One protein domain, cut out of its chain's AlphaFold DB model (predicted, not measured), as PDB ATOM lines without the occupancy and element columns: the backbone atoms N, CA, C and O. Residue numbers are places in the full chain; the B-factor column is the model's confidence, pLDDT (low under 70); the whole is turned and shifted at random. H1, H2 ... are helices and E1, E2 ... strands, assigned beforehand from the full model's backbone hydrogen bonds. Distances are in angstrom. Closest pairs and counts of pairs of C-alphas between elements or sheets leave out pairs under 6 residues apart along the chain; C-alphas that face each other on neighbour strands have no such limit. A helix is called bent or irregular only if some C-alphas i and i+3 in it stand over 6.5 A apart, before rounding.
ATOM      1  N   ASP A 430     257.175 230.816 274.312       86.31
ATOM      2  CA  ASP A 430     256.614 231.804 275.242       86.31
ATOM      3  C   ASP A 430     257.326 233.153 275.156       86.31
ATOM      4  O   ASP A 430     256.689 234.200 275.030       86.31
ATOM      5  N   THR A 431     258.655 233.141 275.236       88.75
ATOM      6  CA  THR A 431     259.482 234.348 275.190       88.75
ATOM      7  C   THR A 431     260.658 234.141 274.258       88.75
ATOM      8  O   THR A 431     261.329 233.115 274.325       88.75
ATOM      9  N   ILE A 432     260.926 235.134 273.414       90.12
ATOM     10  CA  ILE A 432     262.073 235.126 272.506       90.12
ATOM     11  C   ILE A 432     263.048 236.208 272.930       90.12
ATOM     12  O   ILE A 432     262.681 237.380 273.028       90.12
ATOM     13  N   LEU A 433     264.298 235.805 273.143       91.56
ATOM     14  CA  LEU A 433     265.410 236.718 273.349       91.56
ATOM     15  C   LEU A 433     266.174 236.896 272.035       91.56
ATOM     16  O   LEU A 433     266.714 235.944 271.481       91.56
ATOM     17  N   VAL A 434     266.242 238.135 271.568       91.69
ATOM     18  CA  VAL A 434     267.006 238.564 270.401       91.69
ATOM     19  C   VAL A 434     268.168 239.403 270.890       91.69
ATOM     20  O   VAL A 434     267.956 240.461 271.475       91.69
ATOM     21  N   ARG A 435     269.401 238.973 270.635       90.06
ATOM     22  CA  ARG A 435     270.587 239.784 270.922       90.06
ATOM     23  C   ARG A 435     271.213 240.253 269.619       90.06
ATOM     24  O   ARG A 435     271.730 239.450 268.851       90.06
ATOM     25  N   ILE A 436     271.174 241.558 269.380       89.00
ATOM     26  CA  ILE A 436     271.847 242.188 268.248       89.00
ATOM     27  C   ILE A 436     273.230 242.619 268.745       89.00
ATOM     28  O   ILE A 436     273.370 243.579 269.505       89.00
ATOM     29  N   CYS A 437     274.253 241.859 268.372       82.94
ATOM     30  CA  CYS A 437     275.622 242.089 268.823       82.94
ATOM     31  C   CYS A 437     276.300 243.221 268.044       82.94
ATOM     32  O   CYS A 437     275.981 243.482 266.885       82.94
ATOM     33  N   ARG A 438     277.260 243.887 268.698       73.69
ATOM     34  CA  ARG A 438     278.171 244.813 268.023       73.69
ATOM     35  C   ARG A 438     279.226 244.056 267.237       73.69
ATOM     36  O   ARG A 438     279.688 243.010 267.688       73.69
ATOM     37  N   ASP A 439     279.653 244.641 266.126       73.25
ATOM     38  CA  ASP A 439     280.935 244.286 265.527       73.25
ATOM     39  C   ASP A 439     282.050 244.655 266.523       73.25
ATOM     40  O   ASP A 439     282.181 245.817 266.923       73.25
ATOM     41  N   SER A 440     282.822 243.656 266.957       67.44
ATOM     42  CA  SER A 440     283.913 243.806 267.929       67.44
ATOM     43  C   SER A 440     285.013 244.754 267.446       67.44
ATOM     44  O   SER A 440     285.788 245.262 268.254       67.44
ATOM     45  N   THR A 441     285.063 245.026 266.140       66.88
ATOM     46  CA  THR A 441     286.044 245.921 265.522       66.88
ATOM     47  C   THR A 441     285.665 247.402 265.593       66.88
ATOM     48  O   THR A 441     286.478 248.249 265.223       66.88
ATOM     49  N   CYS A 442     284.464 247.749 266.070       60.06
ATOM     50  CA  CYS A 442     284.023 249.139 266.166       60.06
ATOM     51  C   CYS A 442     284.528 249.799 267.470       60.06
ATOM     52  O   CYS A 442     284.075 249.424 268.556       60.06
ATOM     53  N   PRO A 443     285.452 250.781 267.407       56.91
ATOM     54  CA  PRO A 443     286.003 251.410 268.603       56.91
ATOM     55  C   PRO A 443     284.951 252.268 269.329       56.91
ATOM     56  O   PRO A 443     284.432 253.248 268.794       56.91
ATOM     57  N   TYR A 444     284.668 251.924 270.587       54.31
ATOM     58  CA  TYR A 444     283.949 252.781 271.540       54.31
ATOM     59  C   TYR A 444     284.789 254.055 271.791       54.31
ATOM     60  O   TYR A 444     285.998 253.898 271.968       54.31
ATOM     61  N   PRO A 445     284.256 255.300 271.824       53.72
ATOM     62  CA  PRO A 445     282.865 255.770 271.834       53.72
ATOM     63  C   PRO A 445     282.486 256.591 270.579       53.72
ATOM     64  O   PRO A 445     281.641 257.487 270.660       53.72
ATOM     65  N   VAL A 446     283.145 256.369 269.436       48.12
ATOM     66  CA  VAL A 446     283.011 257.263 268.274       48.12
ATOM     67  C   VAL A 446     281.614 257.116 267.659       48.12
ATOM     68  O   VAL A 446     281.282 256.123 267.025       48.12
ATOM     69  N   GLU A 447     280.807 258.136 267.952       59.62
ATOM     70  CA  GLU A 447     279.479 258.457 267.434       59.62
ATOM     71  C   GLU A 447     278.425 257.348 267.601       59.62
ATOM     72  O   GLU A 447     278.058 256.653 266.657       59.62
ATOM     73  N   LEU A 448     277.832 257.251 268.804       66.75
ATOM     74  CA  LEU A 448     276.627 256.439 269.081       66.75
ATOM     75  C   LEU A 448     275.567 256.554 267.966       66.75
ATOM     76  O   LEU A 448     274.964 255.557 267.569       66.75
ATOM     77  N   THR A 449     275.393 257.763 267.425       71.44
ATOM     78  CA  THR A 449     274.498 258.051 266.300       71.44
ATOM     79  C   THR A 449     274.990 257.452 264.980       71.44
ATOM     80  O   THR A 449     274.182 256.926 264.222       71.44
ATOM     81  N   GLU A 450     276.289 257.508 264.677       79.31
ATOM     82  CA  GLU A 450     276.854 256.923 263.454       79.31
ATOM     83  C   GLU A 450     276.724 255.401 263.474       79.31
ATOM     84  O   GLU A 450     276.316 254.816 262.471       79.31
ATOM     85  N   TYR A 451     276.976 254.763 264.622       80.44
ATOM     86  CA  TYR A 451     276.771 253.325 264.784       80.44
ATOM     87  C   TYR A 451     275.311 252.943 264.518       80.44
ATOM     88  O   TYR A 451     275.027 252.056 263.710       80.44
ATOM     89  N   GLU A 452     274.379 253.644 265.167       82.25
ATOM     90  CA  GLU A 452     272.942 253.440 264.986       82.25
ATOM     91  C   GLU A 452     272.533 253.602 263.518       82.25
ATOM     92  O   GLU A 452     271.781 252.785 262.990       82.25
ATOM     93  N   LEU A 453     273.073 254.610 262.828       83.88
ATOM     94  CA  LEU A 453     272.834 254.809 261.405       83.88
ATOM     95  C   LEU A 453     273.435 253.669 260.581       83.88
ATOM     96  O   LEU A 453     272.728 253.096 259.759       83.88
ATOM     97  N   LYS A 454     274.706 253.318 260.770       84.88
ATOM     98  CA  LYS A 454     275.429 252.344 259.941       84.88
ATOM     99  C   LYS A 454     274.861 250.927 260.060       84.88
ATOM    100  O   LYS A 454     274.733 250.248 259.045       84.88
ATOM    101  N   HIS A 455     274.458 250.526 261.264       84.81
ATOM    102  CA  HIS A 455     274.031 249.158 261.580       84.81
ATOM    103  C   HIS A 455     272.505 248.983 261.674       84.81
ATOM    104  O   HIS A 455     272.005 247.912 262.010       84.81
ATOM    105  N   ARG A 456     271.720 250.004 261.314       87.88
ATOM    106  CA  ARG A 456     270.245 249.971 261.325       87.88
ATOM    107  C   ARG A 456     269.619 248.768 260.599       87.88
ATOM    108  O   ARG A 456     268.622 248.216 261.050       87.88
ATOM    109  N   ARG A 457     270.182 248.328 259.464       89.81
ATOM    110  CA  ARG A 457     269.624 247.204 258.689       89.81
ATOM    111  C   ARG A 457     269.754 245.890 259.458       89.81
ATOM    112  O   ARG A 457     268.875 245.036 259.363       89.81
ATOM    113  N   GLU A 458     270.823 245.751 260.236       89.62
ATOM    114  CA  GLU A 458     271.144 244.546 261.008       89.62
ATOM    115  C   GLU A 458     270.141 244.299 262.136       89.62
ATOM    116  O   GLU A 458     269.986 243.165 262.572       89.62
ATOM    117  N   TRP A 459     269.396 245.322 262.558       91.19
ATOM    118  CA  TRP A 459     268.313 245.172 263.529       91.19
ATOM    119  C   TRP A 459     267.101 244.441 262.958       91.19
ATOM    120  O   TRP A 459     266.462 243.648 263.645       91.19
ATOM    121  N   LEU A 460     266.751 244.729 261.704       94.25
ATOM    122  CA  LEU A 460     265.473 244.315 261.132       94.25
ATOM    123  C   LEU A 460     265.379 242.797 260.978       94.25
ATOM    124  O   LEU A 460     264.354 242.226 261.331       94.25
ATOM    125  N   GLY A 461     266.441 242.139 260.509       92.12
ATOM    126  CA  GLY A 461     266.451 240.687 260.295       92.12
ATOM    127  C   GLY A 461     266.113 239.886 261.563       92.12
ATOM    128  O   GLY A 461     265.118 239.159 261.559       92.12
ATOM    129  N   PRO A 462     266.874 240.047 262.662       92.62
ATOM    130  CA  PRO A 462     266.607 239.365 263.929       92.62
ATOM    131  C   PRO A 462     265.230 239.690 264.526       92.62
ATOM    132  O   PRO A 462     264.553 238.793 265.027       92.62
ATOM    133  N   ILE A 463     264.774 240.945 264.428       94.44
ATOM    134  CA  ILE A 463     263.442 241.342 264.911       94.44
ATOM    135  C   ILE A 463     262.344 240.649 264.094       94.44
ATOM    136  O   ILE A 463     261.423 240.072 264.666       94.44
ATOM    137  N   ILE A 464     262.441 240.659 262.761       94.38
ATOM    138  CA  ILE A 464     261.485 239.979 261.877       94.38
ATOM    139  C   ILE A 464     261.462 238.477 262.170       94.38
ATOM    140  O   ILE A 464     260.380 237.899 262.272       94.38
ATOM    141  N   ALA A 465     262.633 237.855 262.342       89.62
ATOM    142  CA  ALA A 465     262.742 236.443 262.689       89.62
ATOM    143  C   ALA A 465     262.001 236.138 263.998       89.62
ATOM    144  O   ALA A 465     261.131 235.269 264.010       89.62
ATOM    145  N   ALA A 466     262.239 236.916 265.058       90.62
ATOM    146  CA  ALA A 466     261.535 236.755 266.329       90.62
ATOM    147  C   ALA A 466     260.019 236.930 266.196       90.62
ATOM    148  O   ALA A 466     259.252 236.135 266.733       90.62
ATOM    149  N   LEU A 467     259.560 237.915 265.422       90.75
ATOM    150  CA  LEU A 467     258.128 238.104 265.207       90.75
ATOM    151  C   LEU A 467     257.496 236.968 264.381       90.75
ATOM    152  O   LEU A 467     256.328 236.623 264.581       90.75
ATOM    153  N   ASN A 468     258.243 236.360 263.458       90.50
ATOM    154  CA  ASN A 468     257.779 235.213 262.672       90.50
ATOM    155  C   ASN A 468     257.590 233.947 263.518       90.50
ATOM    156  O   ASN A 468     256.834 233.067 263.114       90.50
ATOM    157  N   CYS A 469     258.222 233.881 264.688       86.94
ATOM    158  CA  CYS A 469     258.093 232.772 265.629       86.94
ATOM    159  C   CYS A 469     256.848 232.866 266.524       86.94
ATOM    160  O   CYS A 469     256.570 231.928 267.260       86.94
ATOM    161  N   HIS A 470     256.101 233.976 266.465       86.62
ATOM    162  CA  HIS A 470     254.841 234.163 267.195       86.62
ATOM    163  C   HIS A 470     254.939 233.895 268.713       86.62
ATOM    164  O   HIS A 470     254.273 232.991 269.222       86.62
ATOM    165  N   PRO A 471     255.742 234.682 269.451       83.75
ATOM    166  CA  PRO A 471     255.910 234.480 270.878       83.75
ATOM    167  C   PRO A 471     254.604 234.736 271.631       83.75
ATOM    168  O   PRO A 471     253.930 235.733 271.377       83.75
ATOM    169  N   ARG A 472     254.252 233.868 272.585       84.75
ATOM    170  CA  ARG A 472     253.007 234.007 273.363       84.75
ATOM    171  C   ARG A 472     253.037 235.167 274.350       84.75
ATOM    172  O   ARG A 472     252.017 235.809 274.573       84.75
ATOM    173  N   ARG A 473     254.178 235.408 274.995       86.88
ATOM    174  CA  ARG A 473     254.283 236.345 276.124       86.88
ATOM    175  C   ARG A 473     255.129 237.551 275.778       86.88
ATOM    176  O   ARG A 473     254.664 238.672 275.985       86.88
ATOM    177  N   ALA A 474     256.345 237.348 275.271       91.00
ATOM    178  CA  ALA A 474     257.277 238.457 275.111       91.00
ATOM    179  C   ALA A 474     258.320 238.289 273.997       91.00
ATOM    180  O   ALA A 474     258.773 237.190 273.683       91.00
ATOM    181  N   VAL A 475     258.764 239.427 273.465       93.62
ATOM    182  CA  VAL A 475     259.998 239.570 272.688       93.62
ATOM    183  C   VAL A 475     260.916 240.514 273.441       93.62
ATOM    184  O   VAL A 475     260.528 241.632 273.774       93.62
ATOM    185  N   ILE A 476     262.141 240.080 273.689       92.69
ATOM    186  CA  ILE A 476     263.170 240.871 274.352       92.69
ATOM    187  C   ILE A 476     264.290 241.098 273.346       92.69
ATOM    188  O   ILE A 476     264.887 240.141 272.873       92.69
ATOM    189  N   ILE A 477     264.573 242.352 273.008       94.38
ATOM    190  CA  ILE A 477     265.549 242.730 271.984       94.38
ATOM    191  C   ILE A 477     266.688 243.491 272.659       94.38
ATOM    192  O   ILE A 477     266.545 244.666 272.987       94.38
ATOM    193  N   GLY A 478     267.821 242.828 272.866       90.69
ATOM    194  CA  GLY A 478     269.068 243.459 273.282       90.69
ATOM    195  C   GLY A 478     269.713 244.178 272.103       90.69
ATOM    196  O   GLY A 478     270.019 243.557 271.084       90.69
ATOM    197  N   LEU A 479     269.904 245.483 272.243       89.62
ATOM    198  CA  LEU A 479     270.487 246.347 271.230       89.62
ATOM    199  C   LEU A 479     272.002 246.462 271.423       89.62
ATOM    200  O   LEU A 479     272.485 246.426 272.558       89.62
ATOM    201  N   PRO A 480     272.756 246.670 270.332       81.88
ATOM    202  CA  PRO A 480     274.191 246.857 270.423       81.88
ATOM    203  C   PRO A 480     274.535 248.167 271.134       81.88
ATOM    204  O   PRO A 480     275.533 248.238 271.843       81.88
ATOM    205  N   GLN A 481     273.720 249.207 270.943       83.62
ATOM    206  CA  GLN A 481     273.882 250.501 271.590       83.62
ATOM    207  C   GLN A 481     272.953 250.721 272.777       83.62
ATOM    208  O   GLN A 481     271.897 250.108 272.905       83.62
ATOM    209  N   SER A 482     273.368 251.642 273.636       82.06
ATOM    210  CA  SER A 482     272.673 252.063 274.846       82.06
ATOM    211  C   SER A 482     271.621 253.149 274.601       82.06
ATOM    212  O   SER A 482     270.720 253.316 275.417       82.06
ATOM    213  N   THR A 483     271.692 253.863 273.476       85.38
ATOM    214  CA  THR A 483     270.809 254.992 273.158       85.38
ATOM    215  C   THR A 483     269.977 254.751 271.894       85.38
ATOM    216  O   THR A 483     270.289 253.900 271.063       85.38
ATOM    217  N   LEU A 484     268.881 255.497 271.765       91.81
ATOM    218  CA  LEU A 484     267.997 255.519 270.599       91.81
ATOM    219  C   LEU A 484     267.865 256.973 270.125       91.81
ATOM    220  O   LEU A 484     266.883 257.652 270.437       91.81
ATOM    221  N   LEU A 485     268.899 257.498 269.463       90.94
ATOM    222  CA  LEU A 485     269.010 258.932 269.158       90.94
ATOM    223  C   LEU A 485     268.408 259.303 267.802       90.94
ATOM    224  O   LEU A 485     268.036 260.460 267.585       90.94
ATOM    225  N   THR A 486     268.314 258.355 266.871       91.62
ATOM    226  CA  THR A 486     267.789 258.635 265.534       91.62
ATOM    227  C   THR A 486     266.283 258.399 265.458       91.62
ATOM    228  O   THR A 486     265.700 257.556 266.140       91.62
ATOM    229  N   ARG A 487     265.632 259.096 264.521       91.81
ATOM    230  CA  ARG A 487     264.231 258.820 264.154       91.81
ATOM    231  C   ARG A 487     264.034 257.412 263.599       91.81
ATOM    232  O   ARG A 487     262.906 256.928 263.555       91.81
ATOM    233  N   TRP A 488     265.109 256.767 263.153       93.38
ATOM    234  CA  TRP A 488     265.048 255.401 262.680       93.38
ATOM    235  C   TRP A 488     264.792 254.439 263.851       93.38
ATOM    236  O   TRP A 488     263.774 253.749 263.825       93.38
ATOM    237  N   SER A 489     265.601 254.461 264.922       93.44
ATOM    238  CA  SER A 489     265.395 253.559 266.075       93.44
ATOM    239  C   SER A 489     264.128 253.894 266.858       93.44
ATOM    240  O   SER A 489     263.375 252.989 267.217       93.44
ATOM    241  N   ALA A 490     263.834 255.187 267.039       94.69
ATOM    242  CA  ALA A 490     262.574 255.640 267.619       94.69
ATOM    243  C   ALA A 490     261.374 255.137 266.799       94.69
ATOM    244  O   ALA A 490     260.350 254.755 267.353       94.69
ATOM    245  N   GLY A 491     261.504 255.085 265.470       95.44
ATOM    246  CA  GLY A 491     260.447 254.594 264.590       95.44
ATOM    247  C   GLY A 491     260.206 253.101 264.750       95.44
ATOM    248  O   GLY A 491     259.054 252.686 264.838       95.44
ATOM    249  N   ILE A 492     261.276 252.306 264.860       96.06
ATOM    250  CA  ILE A 492     261.172 250.874 265.168       96.06
ATOM    251  C   ILE A 492     260.489 250.660 266.519       96.06
ATOM    252  O   ILE A 492     259.556 249.865 266.600       96.06
ATOM    253  N   LEU A 493     260.893 251.402 267.554       96.25
ATOM    254  CA  LEU A 493     260.272 251.317 268.876       96.25
ATOM    255  C   LEU A 493     258.772 251.639 268.829       96.25
ATOM    256  O   LEU A 493     257.979 250.916 269.424       96.25
ATOM    257  N   GLN A 494     258.383 252.680 268.088       95.25
ATOM    258  CA  GLN A 494     256.981 253.069 267.929       95.25
ATOM    259  C   GLN A 494     256.170 252.024 267.148       95.25
ATOM    260  O   GLN A 494     255.006 251.793 267.440       95.25
ATOM    261  N   ILE A 495     256.757 251.368 266.147       95.75
ATOM    262  CA  ILE A 495     256.073 250.286 265.422       95.75
ATOM    263  C   ILE A 495     255.855 249.078 266.327       95.75
ATOM    264  O   ILE A 495     254.779 248.483 266.311       95.75
ATOM    265  N   LEU A 496     256.854 248.741 267.143       95.88
ATOM    266  CA  LEU A 496     256.728 247.681 268.134       95.88
ATOM    267  C   LEU A 496     255.665 248.042 269.185       95.88
ATOM    268  O   LEU A 496     254.819 247.208 269.485       95.88
ATOM    269  N   SER A 497     255.609 249.287 269.666       94.62
ATOM    270  CA  SER A 497     254.588 249.702 270.645       94.62
ATOM    271  C   SER A 497     253.151 249.647 270.117       94.62
ATOM    272  O   SER A 497     252.219 249.561 270.909       94.62
ATOM    273  N   LEU A 498     252.951 249.641 268.794       91.62
ATOM    274  CA  LEU A 498     251.640 249.408 268.177       91.62
ATOM    275  C   LEU A 498     251.267 247.921 268.101       91.62
ATOM    276  O   LEU A 498     250.085 247.588 268.040       91.62
ATOM    277  N   ALA A 499     252.258 247.031 268.045       91.44
ATOM    278  CA  ALA A 499     252.064 245.591 267.872       91.44
ATOM    279  C   ALA A 499     251.930 244.832 269.195       91.44
ATOM    280  O   ALA A 499     251.372 243.734 269.226       91.44
ATOM    281  N   PHE A 500     252.476 245.399 270.267       93.38
ATOM    282  CA  PHE A 500     252.536 244.795 271.587       93.38
ATOM    283  C   PHE A 500     251.708 245.595 272.581       93.38
ATOM    284  O   PHE A 500     251.504 246.794 272.428       93.38
ATOM    285  N   TYR A 501     251.235 244.921 273.626       92.62
ATOM    286  CA  TYR A 501     250.466 245.583 274.671       92.62
ATOM    287  C   TYR A 501     251.316 246.580 275.448       92.62
ATOM    288  O   TYR A 501     250.850 247.654 275.824       92.62
ATOM    289  N   HIS A 502     252.562 246.193 275.706       94.31
ATOM    290  CA  HIS A 502     253.488 247.005 276.460       94.31
ATOM    291  C   HIS A 502     254.890 246.870 275.890       94.31
ATOM    292  O   HIS A 502     255.389 245.757 275.709       94.31
ATOM    293  N   THR A 503     255.515 248.013 275.624       95.56
ATOM    294  CA  THR A 503     256.863 248.114 275.071       95.56
ATOM    295  C   THR A 503     257.687 249.037 275.954       95.56
ATOM    296  O   THR A 503     257.355 250.209 276.118       95.56
ATOM    297  N   GLN A 504     258.764 248.511 276.530       95.75
ATOM    298  CA  GLN A 504     259.647 249.233 277.442       95.75
ATOM    299  C   GLN A 504     261.084 249.255 276.942       95.75
ATOM    300  O   GLN A 504     261.543 248.321 276.293       95.75
ATOM    301  N   LEU A 505     261.795 250.320 277.297       95.88
ATOM    302  CA  LEU A 505     263.230 250.461 277.150       95.88
ATOM    303  C   LEU A 505     263.862 250.264 278.519       95.88
ATOM    304  O   LEU A 505     263.455 250.891 279.495       95.88
ATOM    305  N   VAL A 506     264.855 249.389 278.588       92.81
ATOM    306  CA  VAL A 506     265.565 249.075 279.825       92.81
ATOM    307  C   VAL A 506     267.058 249.069 279.552       92.81
ATOM    308  O   VAL A 506     267.516 248.473 278.584       92.81
ATOM    309  N   THR A 507     267.841 249.685 280.429       89.50
ATOM    310  CA  THR A 507     269.292 249.481 280.465       89.50
ATOM    311  C   THR A 507     269.643 248.562 281.631       89.50
ATOM    312  O   THR A 507     269.562 248.992 282.787       89.50
ATOM    313  N   PRO A 508     270.005 247.290 281.385       83.50
ATOM    314  CA  PRO A 508     270.408 246.400 282.459       83.50
ATOM    315  C   PRO A 508     271.650 246.950 283.167       83.50
ATOM    316  O   PRO A 508     272.559 247.499 282.549       83.50
ATOM    317  N   LYS A 509     271.709 246.765 284.489       76.50
ATOM    318  CA  LYS A 509     272.833 247.236 285.315       76.50
ATOM    319  C   LYS A 509     274.162 246.560 284.968       76.50
ATOM    320  O   LYS A 509     275.210 247.082 285.340       76.50
ATOM    321  N   ASN A 510     274.130 245.409 284.295       68.62
ATOM    322  CA  ASN A 510     275.329 244.654 283.962       68.62
ATOM    323  C   ASN A 510     276.093 245.322 282.794       68.62
ATOM    324  O   ASN A 510     275.584 245.344 281.670       68.62
ATOM    325  N   PRO A 511     277.318 245.837 283.024       52.28
ATOM    326  CA  PRO A 511     278.108 246.500 281.989       52.28
ATOM    327  C   PRO A 511     278.533 245.555 280.855       52.28
ATOM    328  O   PRO A 511     278.748 246.023 279.742       52.28
ATOM    329  N   VAL A 512     278.587 244.237 281.095       45.88
ATOM    330  CA  VAL A 512     279.000 243.234 280.093       45.88
ATOM    331  C   VAL A 512     277.980 243.112 278.951       45.88
ATOM    332  O   VAL A 512     278.330 242.751 277.831       45.88
ATOM    333  N   THR A 513     276.711 243.454 279.201       53.75
ATOM    334  CA  THR A 513     275.655 243.450 278.174       53.75
ATOM    335  C   THR A 513     275.521 244.768 277.405       53.75
ATOM    336  O   THR A 513     274.781 244.797 276.429       53.75
ATOM    337  N   GLY A 514     276.242 245.822 277.811       57.00
ATOM    338  CA  GLY A 514     276.639 246.993 277.008       57.00
ATOM    339  C   GLY A 514     275.590 247.880 276.316       57.00
ATOM    340  O   GLY A 514     275.978 248.919 275.788       57.00
ATOM    341  N   GLY A 515     274.301 247.535 276.302       79.88
ATOM    342  CA  GLY A 515     273.305 248.231 275.483       79.88
ATOM    343  C   GLY A 515     271.912 248.319 276.096       79.88
ATOM    344  O   GLY A 515     271.651 247.817 277.191       79.88
ATOM    345  N   ALA A 516     271.020 248.999 275.381       89.62
ATOM    346  CA  ALA A 516     269.607 249.130 275.701       89.62
ATOM    347  C   ALA A 516     268.845 247.874 275.293       89.62
ATOM    348  O   ALA A 516     269.234 247.155 274.378       89.62
ATOM    349  N   TRP A 517     267.751 247.600 275.984       93.62
ATOM    350  CA  TRP A 517     266.903 246.444 275.751       93.62
ATOM    351  C   TRP A 517     265.487 246.931 275.484       93.62
ATOM    352  O   TRP A 517     264.943 247.699 276.275       93.62
ATOM    353  N   ILE A 518     264.895 246.483 274.380       95.75
ATOM    354  CA  ILE A 518     263.477 246.683 274.087       95.75
ATOM    355  C   ILE A 518     262.727 245.449 274.583       95.75
ATOM    356  O   ILE A 518     262.954 244.347 274.091       95.75
ATOM    357  N   ILE A 519     261.837 245.622 275.552       95.25
ATOM    358  CA  ILE A 519     260.994 244.553 276.089       95.25
ATOM    359  C   ILE A 519     259.577 244.772 275.583       95.25
ATOM    360  O   ILE A 519     258.917 245.731 275.972       95.25
ATOM    361  N   CYS A 520     259.112 243.873 274.730       95.94
ATOM    362  CA  CYS A 520     257.783 243.875 274.142       95.94
ATOM    363  C   CYS A 520     256.970 242.727 274.742       95.94
ATOM    364  O   CYS A 520     257.398 241.580 274.671       95.94
ATOM    365  N   THR A 521     255.804 243.007 275.319       93.62
ATOM    366  CA  THR A 521     254.951 241.989 275.954       93.62
ATOM    367  C   THR A 521     253.530 242.022 275.402       93.62
ATOM    368  O   THR A 521     252.992 243.083 275.075       93.62
ATOM    369  N   HIS A 522     252.921 240.847 275.277       88.00
ATOM    370  CA  HIS A 522     251.524 240.683 274.892       88.00
ATOM    371  C   HIS A 522     250.602 240.740 276.113       88.00
ATOM    372  O   HIS A 522     251.017 240.474 277.243       88.00
ATOM    373  N   ARG A 523     249.313 241.034 275.892       78.88
ATOM    374  CA  ARG A 523     248.287 240.692 276.884       78.88
ATOM    375  C   ARG A 523     248.209 239.173 276.912       78.88
ATOM    376  O   ARG A 523     247.787 238.582 275.926       78.88
ATOM    377  N   GLY A 524     248.594 238.549 278.022       64.50
ATOM    378  CA  GLY A 524     248.657 237.087 278.182       64.50
ATOM    379  C   GLY A 524     247.338 236.311 278.017       64.50
ATOM    380  O   GLY A 524     247.303 235.144 278.376       64.50
ATOM    381  N   TYR A 525     246.279 236.939 277.497       57.81
ATOM    382  CA  TYR A 525     244.966 236.349 277.223       57.81
ATOM    383  C   TYR A 525     244.569 236.409 275.737       57.81
ATOM    384  O   TYR A 525     243.488 235.951 275.382       57.81
ATOM    385  N   GLU A 526     245.391 236.982 274.850       66.50
ATOM    386  CA  GLU A 526     245.127 236.900 273.410       66.50
ATOM    387  C   GLU A 526     245.492 235.493 272.922       66.50
ATOM    388  O   GLU A 526     246.638 235.228 272.563       66.50
ATOM    389  N   GLU A 527     244.507 234.589 272.912       60.91
ATOM    390  CA  GLU A 527     244.664 233.181 272.506       60.91
ATOM    391  C   GLU A 527     245.272 233.018 271.104       60.91
ATOM    392  O   GLU A 527     245.771 231.946 270.763       60.91
ATOM    393  N   ASN A 528     245.280 234.081 270.288       73.56
ATOM    394  CA  ASN A 528     245.839 234.028 268.949       73.56
ATOM    395  C   ASN A 528     246.460 235.361 268.487       73.56
ATOM    396  O   ASN A 528     245.990 236.010 267.552       73.56
ATOM    397  N   ILE A 529     247.576 235.755 269.110       75.50
ATOM    398  CA  ILE A 529     248.410 236.914 268.709       75.50
ATOM    399  C   ILE A 529     248.719 236.921 267.203       75.50
ATOM    400  O   ILE A 529     248.812 237.977 266.577       75.50
ATOM    401  N   ARG A 530     248.853 235.740 266.587       77.56
ATOM    402  CA  ARG A 530     249.098 235.586 265.145       77.56
ATOM    403  C   ARG A 530     248.018 236.238 264.276       77.56
ATOM    404  O   ARG A 530     248.325 236.698 263.169       77.56
ATOM    405  N   ASP A 531     246.792 236.298 264.778       81.31
ATOM    406  CA  ASP A 531     245.643 236.879 264.089       81.31
ATOM    407  C   ASP A 531     245.356 238.326 264.500       81.31
ATOM    408  O   ASP A 531     244.528 238.987 263.872       81.31
ATOM    409  N   SER A 532     246.117 238.866 265.459       86.94
ATOM    410  CA  SER A 532     246.088 240.285 265.800       86.94
ATOM    411  C   SER A 532     246.505 241.129 264.590       86.94
ATOM    412  O   SER A 532     247.619 241.021 264.063       86.94
ATOM    413  N   VAL A 533     245.587 241.983 264.123       88.50
ATOM    414  CA  VAL A 533     245.808 242.869 262.968       88.50
ATOM    415  C   VAL A 533     247.039 243.768 263.172       88.50
ATOM    416  O   VAL A 533     247.874 243.801 262.263       88.50
ATOM    417  N   PRO A 534     247.230 244.438 264.332       90.19
ATOM    418  CA  PRO A 534     248.440 245.219 264.597       90.19
ATOM    419  C   PRO A 534     249.730 244.400 264.509       90.19
ATOM    420  O   PRO A 534     250.703 244.841 263.896       90.19
ATOM    421  N   TYR A 535     249.731 243.178 265.048       90.69
ATOM    422  CA  TYR A 535     250.900 242.301 265.028       90.69
ATOM    423  C   TYR A 535     251.292 241.890 263.601       90.69
ATOM    424  O   TYR A 535     252.456 241.989 263.196       90.69
ATOM    425  N   ARG A 536     250.305 241.480 262.795       91.25
ATOM    426  CA  ARG A 536     250.507 241.128 261.381       91.25
ATOM    427  C   ARG A 536     250.983 242.331 260.563       91.25
ATOM    428  O   ARG A 536     251.907 242.186 259.763       91.25
ATOM    429  N   ALA A 537     250.390 243.503 260.790       92.38
ATOM    430  CA  ALA A 537     250.776 244.743 260.125       92.38
ATOM    431  C   ALA A 537     252.215 245.151 260.475       92.38
ATOM    432  O   ALA A 537     252.980 245.484 259.576       92.38
ATOM    433  N   CYS A 538     252.614 245.050 261.746       94.75
ATOM    434  CA  CYS A 538     253.984 245.307 262.192       94.75
ATOM    435  C   CYS A 538     254.995 244.389 261.499       94.75
ATOM    436  O   CYS A 538     255.982 244.866 260.940       94.75
ATOM    437  N   ARG A 539     254.731 243.077 261.462       93.88
ATOM    438  CA  ARG A 539     255.589 242.113 260.752       93.88
ATOM    439  C   ARG A 539     255.756 242.453 259.280       93.88
ATOM    440  O   ARG A 539     256.879 242.524 258.786       93.88
ATOM    441  N   GLN A 540     254.640 242.668 258.589       94.62
ATOM    442  CA  GLN A 540     254.653 243.000 257.170       94.62
ATOM    443  C   GLN A 540     255.376 244.326 256.918       94.62
ATOM    444  O   GLN A 540     256.175 244.421 255.992       94.62
ATOM    445  N   PHE A 541     255.140 245.328 257.765       96.44
ATOM    446  CA  PHE A 541     255.809 246.617 257.678       96.44
ATOM    447  C   PHE A 541     257.326 246.478 257.830       96.44
ATOM    448  O   PHE A 541     258.066 247.000 256.998       96.44
ATOM    449  N   LEU A 542     257.804 245.757 258.851       96.25
ATOM    450  CA  LEU A 542     259.238 245.560 259.074       96.25
ATOM    451  C   LEU A 542     259.888 244.781 257.925       96.25
ATOM    452  O   LEU A 542     260.995 245.131 257.520       96.25
ATOM    453  N   GLN A 543     259.185 243.806 257.339       95.19
ATOM    454  CA  GLN A 543     259.646 243.118 256.131       95.19
ATOM    455  C   GLN A 543     259.782 244.083 254.943       95.19
ATOM    456  O   GLN A 543     260.835 244.137 254.312       95.19
ATOM    457  N   CYS A 544     258.763 244.903 254.671       96.56
ATOM    458  CA  CYS A 544     258.836 245.908 253.609       96.56
ATOM    459  C   CYS A 544     259.944 246.937 253.865       96.56
ATOM    460  O   CYS A 544     260.621 247.363 252.929       96.56
ATOM    461  N   LEU A 545     260.151 247.331 255.123       96.06
ATOM    462  CA  LEU A 545     261.227 248.235 255.514       96.06
ATOM    463  C   LEU A 545     262.604 247.598 255.289       96.06
ATOM    464  O   LEU A 545     263.512 248.289 254.824       96.06
ATOM    465  N   TYR A 546     262.763 246.305 255.580       95.81
ATOM    466  CA  TYR A 546     263.994 245.561 255.310       95.81
ATOM    467  C   TYR A 546     264.314 245.547 253.813       95.81
ATOM    468  O   TYR A 546     265.423 245.917 253.410       95.81
ATOM    469  N   ASP A 547     263.325 245.217 252.983       94.94
ATOM    470  CA  ASP A 547     263.474 245.182 251.528       94.94
ATOM    471  C   ASP A 547     263.796 246.582 250.975       94.94
ATOM    472  O   ASP A 547     264.753 246.762 250.218       94.94
ATOM    473  N   ALA A 548     263.060 247.607 251.417       94.94
ATOM    474  CA  ALA A 548     263.273 248.992 251.005       94.94
ATOM    475  C   ALA A 548     264.656 249.518 251.421       94.94
ATOM    476  O   ALA A 548     265.324 250.185 250.626       94.94
ATOM    477  N   THR A 549     265.107 249.200 252.638       93.62
ATOM    478  CA  THR A 549     266.434 249.586 253.142       93.62
ATOM    479  C   THR A 549     267.525 248.930 252.302       93.62
ATOM    480  O   THR A 549     268.424 249.622 251.830       93.62
ATOM    481  N   THR A 550     267.388 247.634 252.015       93.12
ATOM    482  CA  THR A 550     268.325 246.875 251.174       93.12
ATOM    483  C   THR A 550     268.429 247.471 249.768       93.12
ATOM    484  O   THR A 550     269.527 247.738 249.278       93.12
ATOM    485  N   MET A 551     267.292 247.751 249.122       93.38
ATOM    486  CA  MET A 551     267.266 248.356 247.784       93.38
ATOM    487  C   MET A 551     267.844 249.773 247.762       93.38
ATOM    488  O   MET A 551     268.472 250.175 246.781       93.38
ATOM    489  N   THR A 552     267.604 250.548 248.819       93.06
ATOM    490  CA  THR A 552     268.063 251.934 248.924       93.06
ATOM    491  C   THR A 552     269.573 251.992 249.147       93.06
ATOM    492  O   THR A 552     270.258 252.746 248.458       93.06
ATOM    493  N   GLU A 553     270.114 251.141 250.018       91.00
ATOM    494  CA  GLU A 553     271.557 251.030 250.266       91.00
ATOM    495  C   GLU A 553     272.325 250.528 249.042       91.00
ATOM    496  O   GLU A 553     273.377 251.075 248.720       91.00
ATOM    497  N   ALA A 554     271.771 249.566 248.294       92.31
ATOM    498  CA  ALA A 554     272.354 249.108 247.030       92.31
ATOM    499  C   ALA A 554     272.493 250.235 245.986       92.31
ATOM    500  O   ALA A 554     273.284 250.130 245.051       92.31
ATOM    501  N   ARG A 555     271.734 251.328 246.141       94.81
ATOM    502  CA  ARG A 555     271.792 252.533 245.299       94.81
ATOM    503  C   ARG A 555     272.612 253.669 245.926       94.81
ATOM    504  O   ARG A 555     272.595 254.775 245.395       94.81
ATOM    505  N   GLY A 556     273.284 253.428 247.052       91.69
ATOM    506  CA  GLY A 556     274.000 254.454 247.816       91.69
ATOM    507  C   GLY A 556     273.083 255.456 248.531       91.69
ATOM    508  O   GLY A 556     273.534 256.529 248.917       91.69
ATOM    509  N   GLY A 557     271.793 255.143 248.671       91.81
ATOM    510  CA  GLY A 557     270.823 255.963 249.391       91.81
ATOM    511  C   GLY A 557     270.672 255.566 250.860       91.81
ATOM    512  O   GLY A 557     271.258 254.595 251.338       91.81
ATOM    513  N   PHE A 558     269.798 256.288 251.564       90.00
ATOM    514  CA  PHE A 558     269.458 256.035 252.964       90.00
ATOM    515  C   PHE A 558     267.982 256.364 253.254       90.00
ATOM    516  O   PHE A 558     267.449 257.327 252.703       90.00
ATOM    517  N   ILE A 559     267.332 255.585 254.131       90.19
ATOM    518  CA  ILE A 559     265.982 255.855 254.655       90.19
ATOM    519  C   ILE A 559     266.105 256.465 256.065       90.19
ATOM    520  O   ILE A 559     266.277 255.721 257.033       90.19
ATOM    521  N   PRO A 560     266.008 257.801 256.215       85.12
ATOM    522  CA  PRO A 560     266.245 258.473 257.495       85.12
ATOM    523  C   PRO A 560     265.110 258.339 258.506       85.12
ATOM    524  O   PRO A 560     265.343 258.461 259.705       85.12
ATOM    525  N   ASN A 561     263.882 258.128 258.036       90.06
ATOM    526  CA  ASN A 561     262.704 258.075 258.889       90.06
ATOM    527  C   ASN A 561     261.903 256.825 258.550       90.06
ATOM    528  O   ASN A 561     261.525 256.630 257.397       90.06
ATOM    529  N   VAL A 562     261.631 256.014 259.568       92.44
ATOM    530  CA  VAL A 562     260.768 254.837 259.432       92.44
ATOM    531  C   VAL A 562     259.289 255.242 259.435       92.44
ATOM    532  O   VAL A 562     258.482 254.652 258.724       92.44
ATOM    533  N   LEU A 563     258.943 256.289 260.188       91.12
ATOM    534  CA  LEU A 563     257.597 256.857 260.271       91.12
ATOM    535  C   LEU A 563     257.593 258.336 259.845       91.12
ATOM    536  O   LEU A 563     258.637 258.993 259.876       91.12
ATOM    537  N   PRO A 564     256.438 258.901 259.456       88.88
ATOM    538  CA  PRO A 564     256.298 260.340 259.251       88.88
ATOM    539  C   PRO A 564     256.601 261.160 260.523       88.88
ATOM    540  O   PRO A 564     256.315 260.696 261.627       88.88
ATOM    541  N   PRO A 565     257.094 262.412 260.400       83.44
ATOM    542  CA  PRO A 565     257.445 263.261 261.543       83.44
ATOM    543  C   PRO A 565     256.400 263.373 262.670       83.44
ATOM    544  O   PRO A 565     256.812 263.326 263.827       83.44
ATOM    545  N   PRO A 566     255.081 263.465 262.385       87.81
ATOM    546  CA  PRO A 566     254.062 263.587 263.430       87.81
ATOM    547  C   PRO A 566     254.047 262.445 264.455       87.81
ATOM    548  O   PRO A 566     253.686 262.666 265.608       87.81
ATOM    549  N   TYR A 567     254.477 261.239 264.066       84.50
ATOM    550  CA  TYR A 567     254.515 260.078 264.962       84.50
ATOM    551  C   TYR A 567     255.638 260.153 266.000       84.50
ATOM    552  O   TYR A 567     255.581 259.459 267.006       84.50
ATOM    553  N   PHE A 568     256.641 261.009 265.787       83.06
ATOM    554  CA  PHE A 568     257.700 261.263 266.768       83.06
ATOM    555  C   PHE A 568     257.405 262.465 267.660       83.06
ATOM    556  O   PHE A 568     258.117 262.682 268.631       83.06
ATOM    557  N   THR A 569     256.416 263.288 267.300       82.81
ATOM    558  CA  THR A 569     256.086 264.521 268.030       82.81
ATOM    559  C   THR A 569     254.978 264.330 269.055       82.81
ATOM    560  O   THR A 569     254.575 265.301 269.691       82.81
ATOM    561  N   GLU A 570     254.463 263.109 269.210       87.69
ATOM    562  CA  GLU A 570     253.552 262.799 270.306       87.69
ATOM    563  C   GLU A 570     254.285 263.029 271.636       87.69
ATOM    564  O   GLU A 570     255.371 262.494 271.858       87.69
ATOM    565  N   GLU A 571     253.738 263.909 272.478       89.81
ATOM    566  CA  GLU A 571     254.464 264.471 273.621       89.81
ATOM    567  C   GLU A 571     254.912 263.392 274.613       89.81
ATOM    568  O   GLU A 571     256.035 263.452 275.114       89.81
ATOM    569  N   SER A 572     254.063 262.394 274.872       91.19
ATOM    570  CA  SER A 572     254.380 261.265 275.750       91.19
ATOM    571  C   SER A 572     255.534 260.435 275.213       91.19
ATOM    572  O   SER A 572     256.494 260.201 275.946       91.19
ATOM    573  N   PHE A 573     255.484 260.027 273.945       91.69
ATOM    574  CA  PHE A 573     256.542 259.233 273.335       91.69
ATOM    575  C   PHE A 573     257.865 259.999 273.208       91.69
ATOM    576  O   PHE A 573     258.922 259.479 273.570       91.69
ATOM    577  N   ALA A 574     257.818 261.256 272.757       90.31
ATOM    578  CA  ALA A 574     259.002 262.109 272.670       90.31
ATOM    579  C   ALA A 574     259.650 262.316 274.042       90.31
ATOM    580  O   ALA A 574     260.860 262.137 274.177       90.31
ATOM    581  N   ARG A 575     258.853 262.648 275.067       93.25
ATOM    582  CA  ARG A 575     259.346 262.803 276.441       93.25
ATOM    583  C   ARG A 575     259.962 261.501 276.946       93.25
ATOM    584  O   ARG A 575     261.081 261.533 277.442       93.25
ATOM    585  N   TYR A 576     259.293 260.370 276.733       94.50
ATOM    586  CA  TYR A 576     259.783 259.051 277.129       94.50
ATOM    587  C   TYR A 576     261.158 258.717 276.526       94.50
ATOM    588  O   TYR A 576     262.079 258.358 277.260       94.50
ATOM    589  N   ILE A 577     261.340 258.900 275.213       94.31
ATOM    590  CA  ILE A 577     262.640 258.678 274.559       94.31
ATOM    591  C   ILE A 577     263.690 259.688 275.033       94.31
ATOM    592  O   ILE A 577     264.848 259.320 275.248       94.31
ATOM    593  N   CYS A 578     263.322 260.963 275.183       94.00
ATOM    594  CA  CYS A 578     264.241 261.997 275.653       94.00
ATOM    595  C   CYS A 578     264.746 261.714 277.070       94.00
ATOM    596  O   CYS A 578     265.944 261.856 277.316       94.00
ATOM    597  N   ASP A 579     263.857 261.315 277.974       94.38
ATOM    598  CA  ASP A 579     264.196 261.002 279.359       94.38
ATOM    599  C   ASP A 579     265.071 259.746 279.428       94.38
ATOM    600  O   ASP A 579     266.128 259.787 280.058       94.38
ATOM    601  N   PHE A 580     264.719 258.689 278.680       94.75
ATOM    602  CA  PHE A 580     265.542 257.483 278.561       94.75
ATOM    603  C   PHE A 580     266.959 257.807 278.068       94.75
ATOM    604  O   PHE A 580     267.944 257.507 278.738       94.75
ATOM    605  N   ASN A 581     267.083 258.482 276.921       92.62
ATOM    606  CA  ASN A 581     268.391 258.823 276.358       92.62
ATOM    607  C   ASN A 581     269.199 259.733 277.289       92.62
ATOM    608  O   ASN A 581     270.416 259.585 277.380       92.62
ATOM    609  N   ARG A 582     268.547 260.667 277.995       92.75
ATOM    610  CA  ARG A 582     269.215 261.530 278.975       92.75
ATOM    611  C   ARG A 582     269.773 260.717 280.136       92.75
ATOM    612  O   ARG A 582     270.913 260.958 280.525       92.75
ATOM    613  N   GLU A 583     268.995 259.789 280.686       90.00
ATOM    614  CA  GLU A 583     269.429 258.932 281.791       90.00
ATOM    615  C   GLU A 583     270.636 258.083 281.386       90.00
ATOM    616  O   GLU A 583     271.657 258.094 282.075       90.00
ATOM    617  N   VAL A 584     270.561 257.434 280.219       87.06
ATOM    618  CA  VAL A 584     271.655 256.622 279.678       87.06
ATOM    619  C   VAL A 584     272.916 257.451 279.462       87.06
ATOM    620  O   VAL A 584     273.976 257.092 279.973       87.06
ATOM    621  N   LEU A 585     272.811 258.578 278.753       86.31
ATOM    622  CA  LEU A 585     273.962 259.438 278.474       86.31
ATOM    623  C   LEU A 585     274.569 259.995 279.764       86.31
ATOM    624  O   LEU A 585     275.786 260.024 279.901       86.31
ATOM    625  N   THR A 586     273.743 260.376 280.741       87.50
ATOM    626  CA  THR A 586     274.231 260.843 282.047       87.50
ATOM    627  C   THR A 586     274.992 259.735 282.773       87.50
ATOM    628  O   THR A 586     276.079 259.973 283.302       87.50
ATOM    629  N   ALA A 587     274.460 258.509 282.774       84.75
ATOM    630  CA  ALA A 587     275.115 257.364 283.393       84.75
ATOM    631  C   ALA A 587     276.444 257.010 282.703       84.75
ATOM    632  O   ALA A 587     277.427 256.718 283.384       84.75
ATOM    633  N   GLU A 588     276.500 257.059 281.370       81.12
ATOM    634  CA  GLU A 588     277.731 256.828 280.607       81.12
ATOM    635  C   GLU A 588     278.767 257.933 280.819       81.12
ATOM    636  O   GLU A 588     279.925 257.624 281.105       81.12
ATOM    637  N   CYS A 589     278.364 259.205 280.773       82.88
ATOM    638  CA  CYS A 589     279.247 260.335 281.060       82.88
ATOM    639  C   CYS A 589     279.846 260.238 282.467       82.88
ATOM    640  O   CYS A 589     281.050 260.421 282.628       82.88
ATOM    641  N   ASN A 590     279.045 259.883 283.476       84.88
ATOM    642  CA  ASN A 590     279.535 259.707 284.844       84.88
ATOM    643  C   ASN A 590     280.548 258.557 284.955       84.88
ATOM    644  O   ASN A 590     281.542 258.686 285.672       84.88
ATOM    645  N   LYS A 591     280.332 257.444 284.238       80.56
ATOM    646  CA  LYS A 591     281.290 256.325 284.193       80.56
ATOM    647  C   LYS A 591     282.615 256.747 283.564       80.56
ATOM    648  O   LYS A 591     283.660 256.460 284.138       80.56
ATOM    649  N   LEU A 592     282.566 257.452 282.433       79.94
ATOM    650  CA  LEU A 592     283.760 257.961 281.753       79.94
ATOM    651  C   LEU A 592     284.518 258.964 282.625       79.94
ATOM    652  O   LEU A 592     285.732 258.860 282.754       79.94
ATOM    653  N   TRP A 593     283.806 259.880 283.286       80.88
ATOM    654  CA  TRP A 593     284.409 260.841 284.209       80.88
ATOM    655  C   TRP A 593     285.090 260.153 285.395       80.88
ATOM    656  O   TRP A 593     286.204 260.505 285.768       80.88
ATOM    657  N   THR A 594     284.437 259.144 285.975       83.94
ATOM    658  CA  THR A 594     284.996 258.377 287.098       83.94
ATOM    659  C   THR A 594     286.227 257.578 286.671       83.94
ATOM    660  O   THR A 594     287.187 257.496 287.431       83.94
ATOM    661  N   ALA A 595     286.221 257.010 285.460       79.81
ATOM    662  CA  ALA A 595     287.372 256.304 284.905       79.81
ATOM    663  C   ALA A 595     288.555 257.253 284.658       79.81
ATOM    664  O   ALA A 595     289.653 256.967 285.119       79.81
ATOM    665  N   ALA A 596     288.313 258.411 284.035       80.38
ATOM    666  CA  ALA A 596     289.345 259.421 283.797       80.38
ATOM    667  C   ALA A 596     289.945 259.957 285.108       80.38
ATOM    668  O   ALA A 596     291.160 260.036 285.250       80.38
ATOM    669  N   ALA A 597     289.104 260.246 286.108       88.75
ATOM    670  CA  ALA A 597     289.568 260.685 287.423       88.75
ATOM    671  C   ALA A 597     290.398 259.609 288.145       88.75
ATOM    672  O   ALA A 597     291.316 259.934 288.895       88.75
ATOM    673  N   LYS A 598     290.080 258.325 287.926       88.88
ATOM    674  CA  LYS A 598     290.865 257.213 288.463       88.88
ATOM    675  C   LYS A 598     292.227 257.108 287.774       88.88
ATOM    676  O   LYS A 598     293.222 256.982 288.471       88.88
ATOM    677  N   GLU A 599     292.279 257.216 286.448       87.19
ATOM    678  CA  GLU A 599     293.541 257.205 285.694       87.19
ATOM    679  C   GLU A 599     294.463 258.371 286.089       87.19
ATOM    680  O   GLU A 599     295.662 258.169 286.255       87.19
ATOM    681  N   GLU A 600     293.917 259.572 286.311       88.06
ATOM    682  CA  GLU A 600     294.690 260.713 286.826       88.06
ATOM    683  C   GLU A 600     295.211 260.471 288.251       88.06
ATOM    684  O   GLU A 600     296.350 260.827 288.562       88.06
ATOM    685  N   GLY A 601     294.396 259.858 289.114       88.38
ATOM    686  CA  GLY A 601     294.789 259.495 290.477       88.38
ATOM    687  C   GLY A 601     295.892 258.435 290.511       88.38
ATOM    688  O   GLY A 601     296.878 258.611 291.227       88.38
TER     689      GLY A 601
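This is residues 430 to 601 of the 615 residues of the protein "FtsJ methyltransferase domain containing 1" of Perkinsus olseni (UniProt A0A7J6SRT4). A small four-stranded sheet has two helices, H1 and H2, side by side over one face, and H3 packs on both of them on their side away from the sheet. The long helix H5 passes the sheet's E3 edge, and its residues 589 to 601 stick out as a free arm. The printed part has 172 residues, with five named helices and four named strands in the order E1 H1 E2 H2 E3 E4 H3 H4 H5. The sheet is mixed, with order E1 E2 E4 E3, and the class is mixed, helices and strands. The whole is compact, with a radius of gyration of the C-alphas of 17.0 A and spans of 60 by 42 by 33 A.

The strands are E1, residues 431 to 435, E2, 474 to 478, E4, 517 to 521, and E3, 502 to 506. E1 begins at C-alpha 431 (259.482, 234.348, 275.190). H1, residues 448 to 468, is 29.1 A long and irregular, with C-alphas 454 and 457 7.9 A apart and a kink of 59 degrees near residue 455. H2 is residues 487 to 499, 18.4 A long; H3 is residues 533 to 553, 29.8 A; H4 is residues 565 to 568. H5, residues 571 to 601, is 44.0 A long and ends at C-alpha 601 (294.789, 259.495, 290.477).

E1 and E2 are parallel, with N 434 and O 476 2.8 A apart, within hydrogen-bond range. E2 and E4 are antiparallel, with N 477 and O 518 at 2.8 A. E3 and E4 form an antiparallel hairpin, with N 504 and O 519 at 2.8 A. H1 and H2 lie on the same face, two layers of helices and sheet, at heights over the sheet of 8.7 A and 10.3 A. E1, H1, E2 is a strand-helix-strand unit, two parallel neighbour strands with a helix between, and its crossover is right-handed. E2, H2, E3 is a split unit, with E4 between its strands, also right-handed. H3 touches H1 at a steep tilt of 47 degrees, opposite ways, the C-alphas of Leu 460 and Tyr 546 being closest at 6.1 A. H4 only just touches H2, with 3 pairs of C-alphas within 8 A, the closest being Arg 487 and Phe 568 at 7.4 A. H5 only grazes the sheet, with residues 576 to 584. Every O i to N i+4 pair is within hydrogen-bond range in H2, H3 and H5; in H1 it is 11 of 17, and H4 is too short for such a pair.

The C-alphas of Asp 531 and Gly 601, the two farthest apart, are 60.2 A apart. The printed part has no cut. The links E1 to H1, E4 to H3 and H3 to H4 are long. The mean pLDDT of the printed part is 86.1; residues 440 to 448, 510 to 514 and 524 to 527 are under 70.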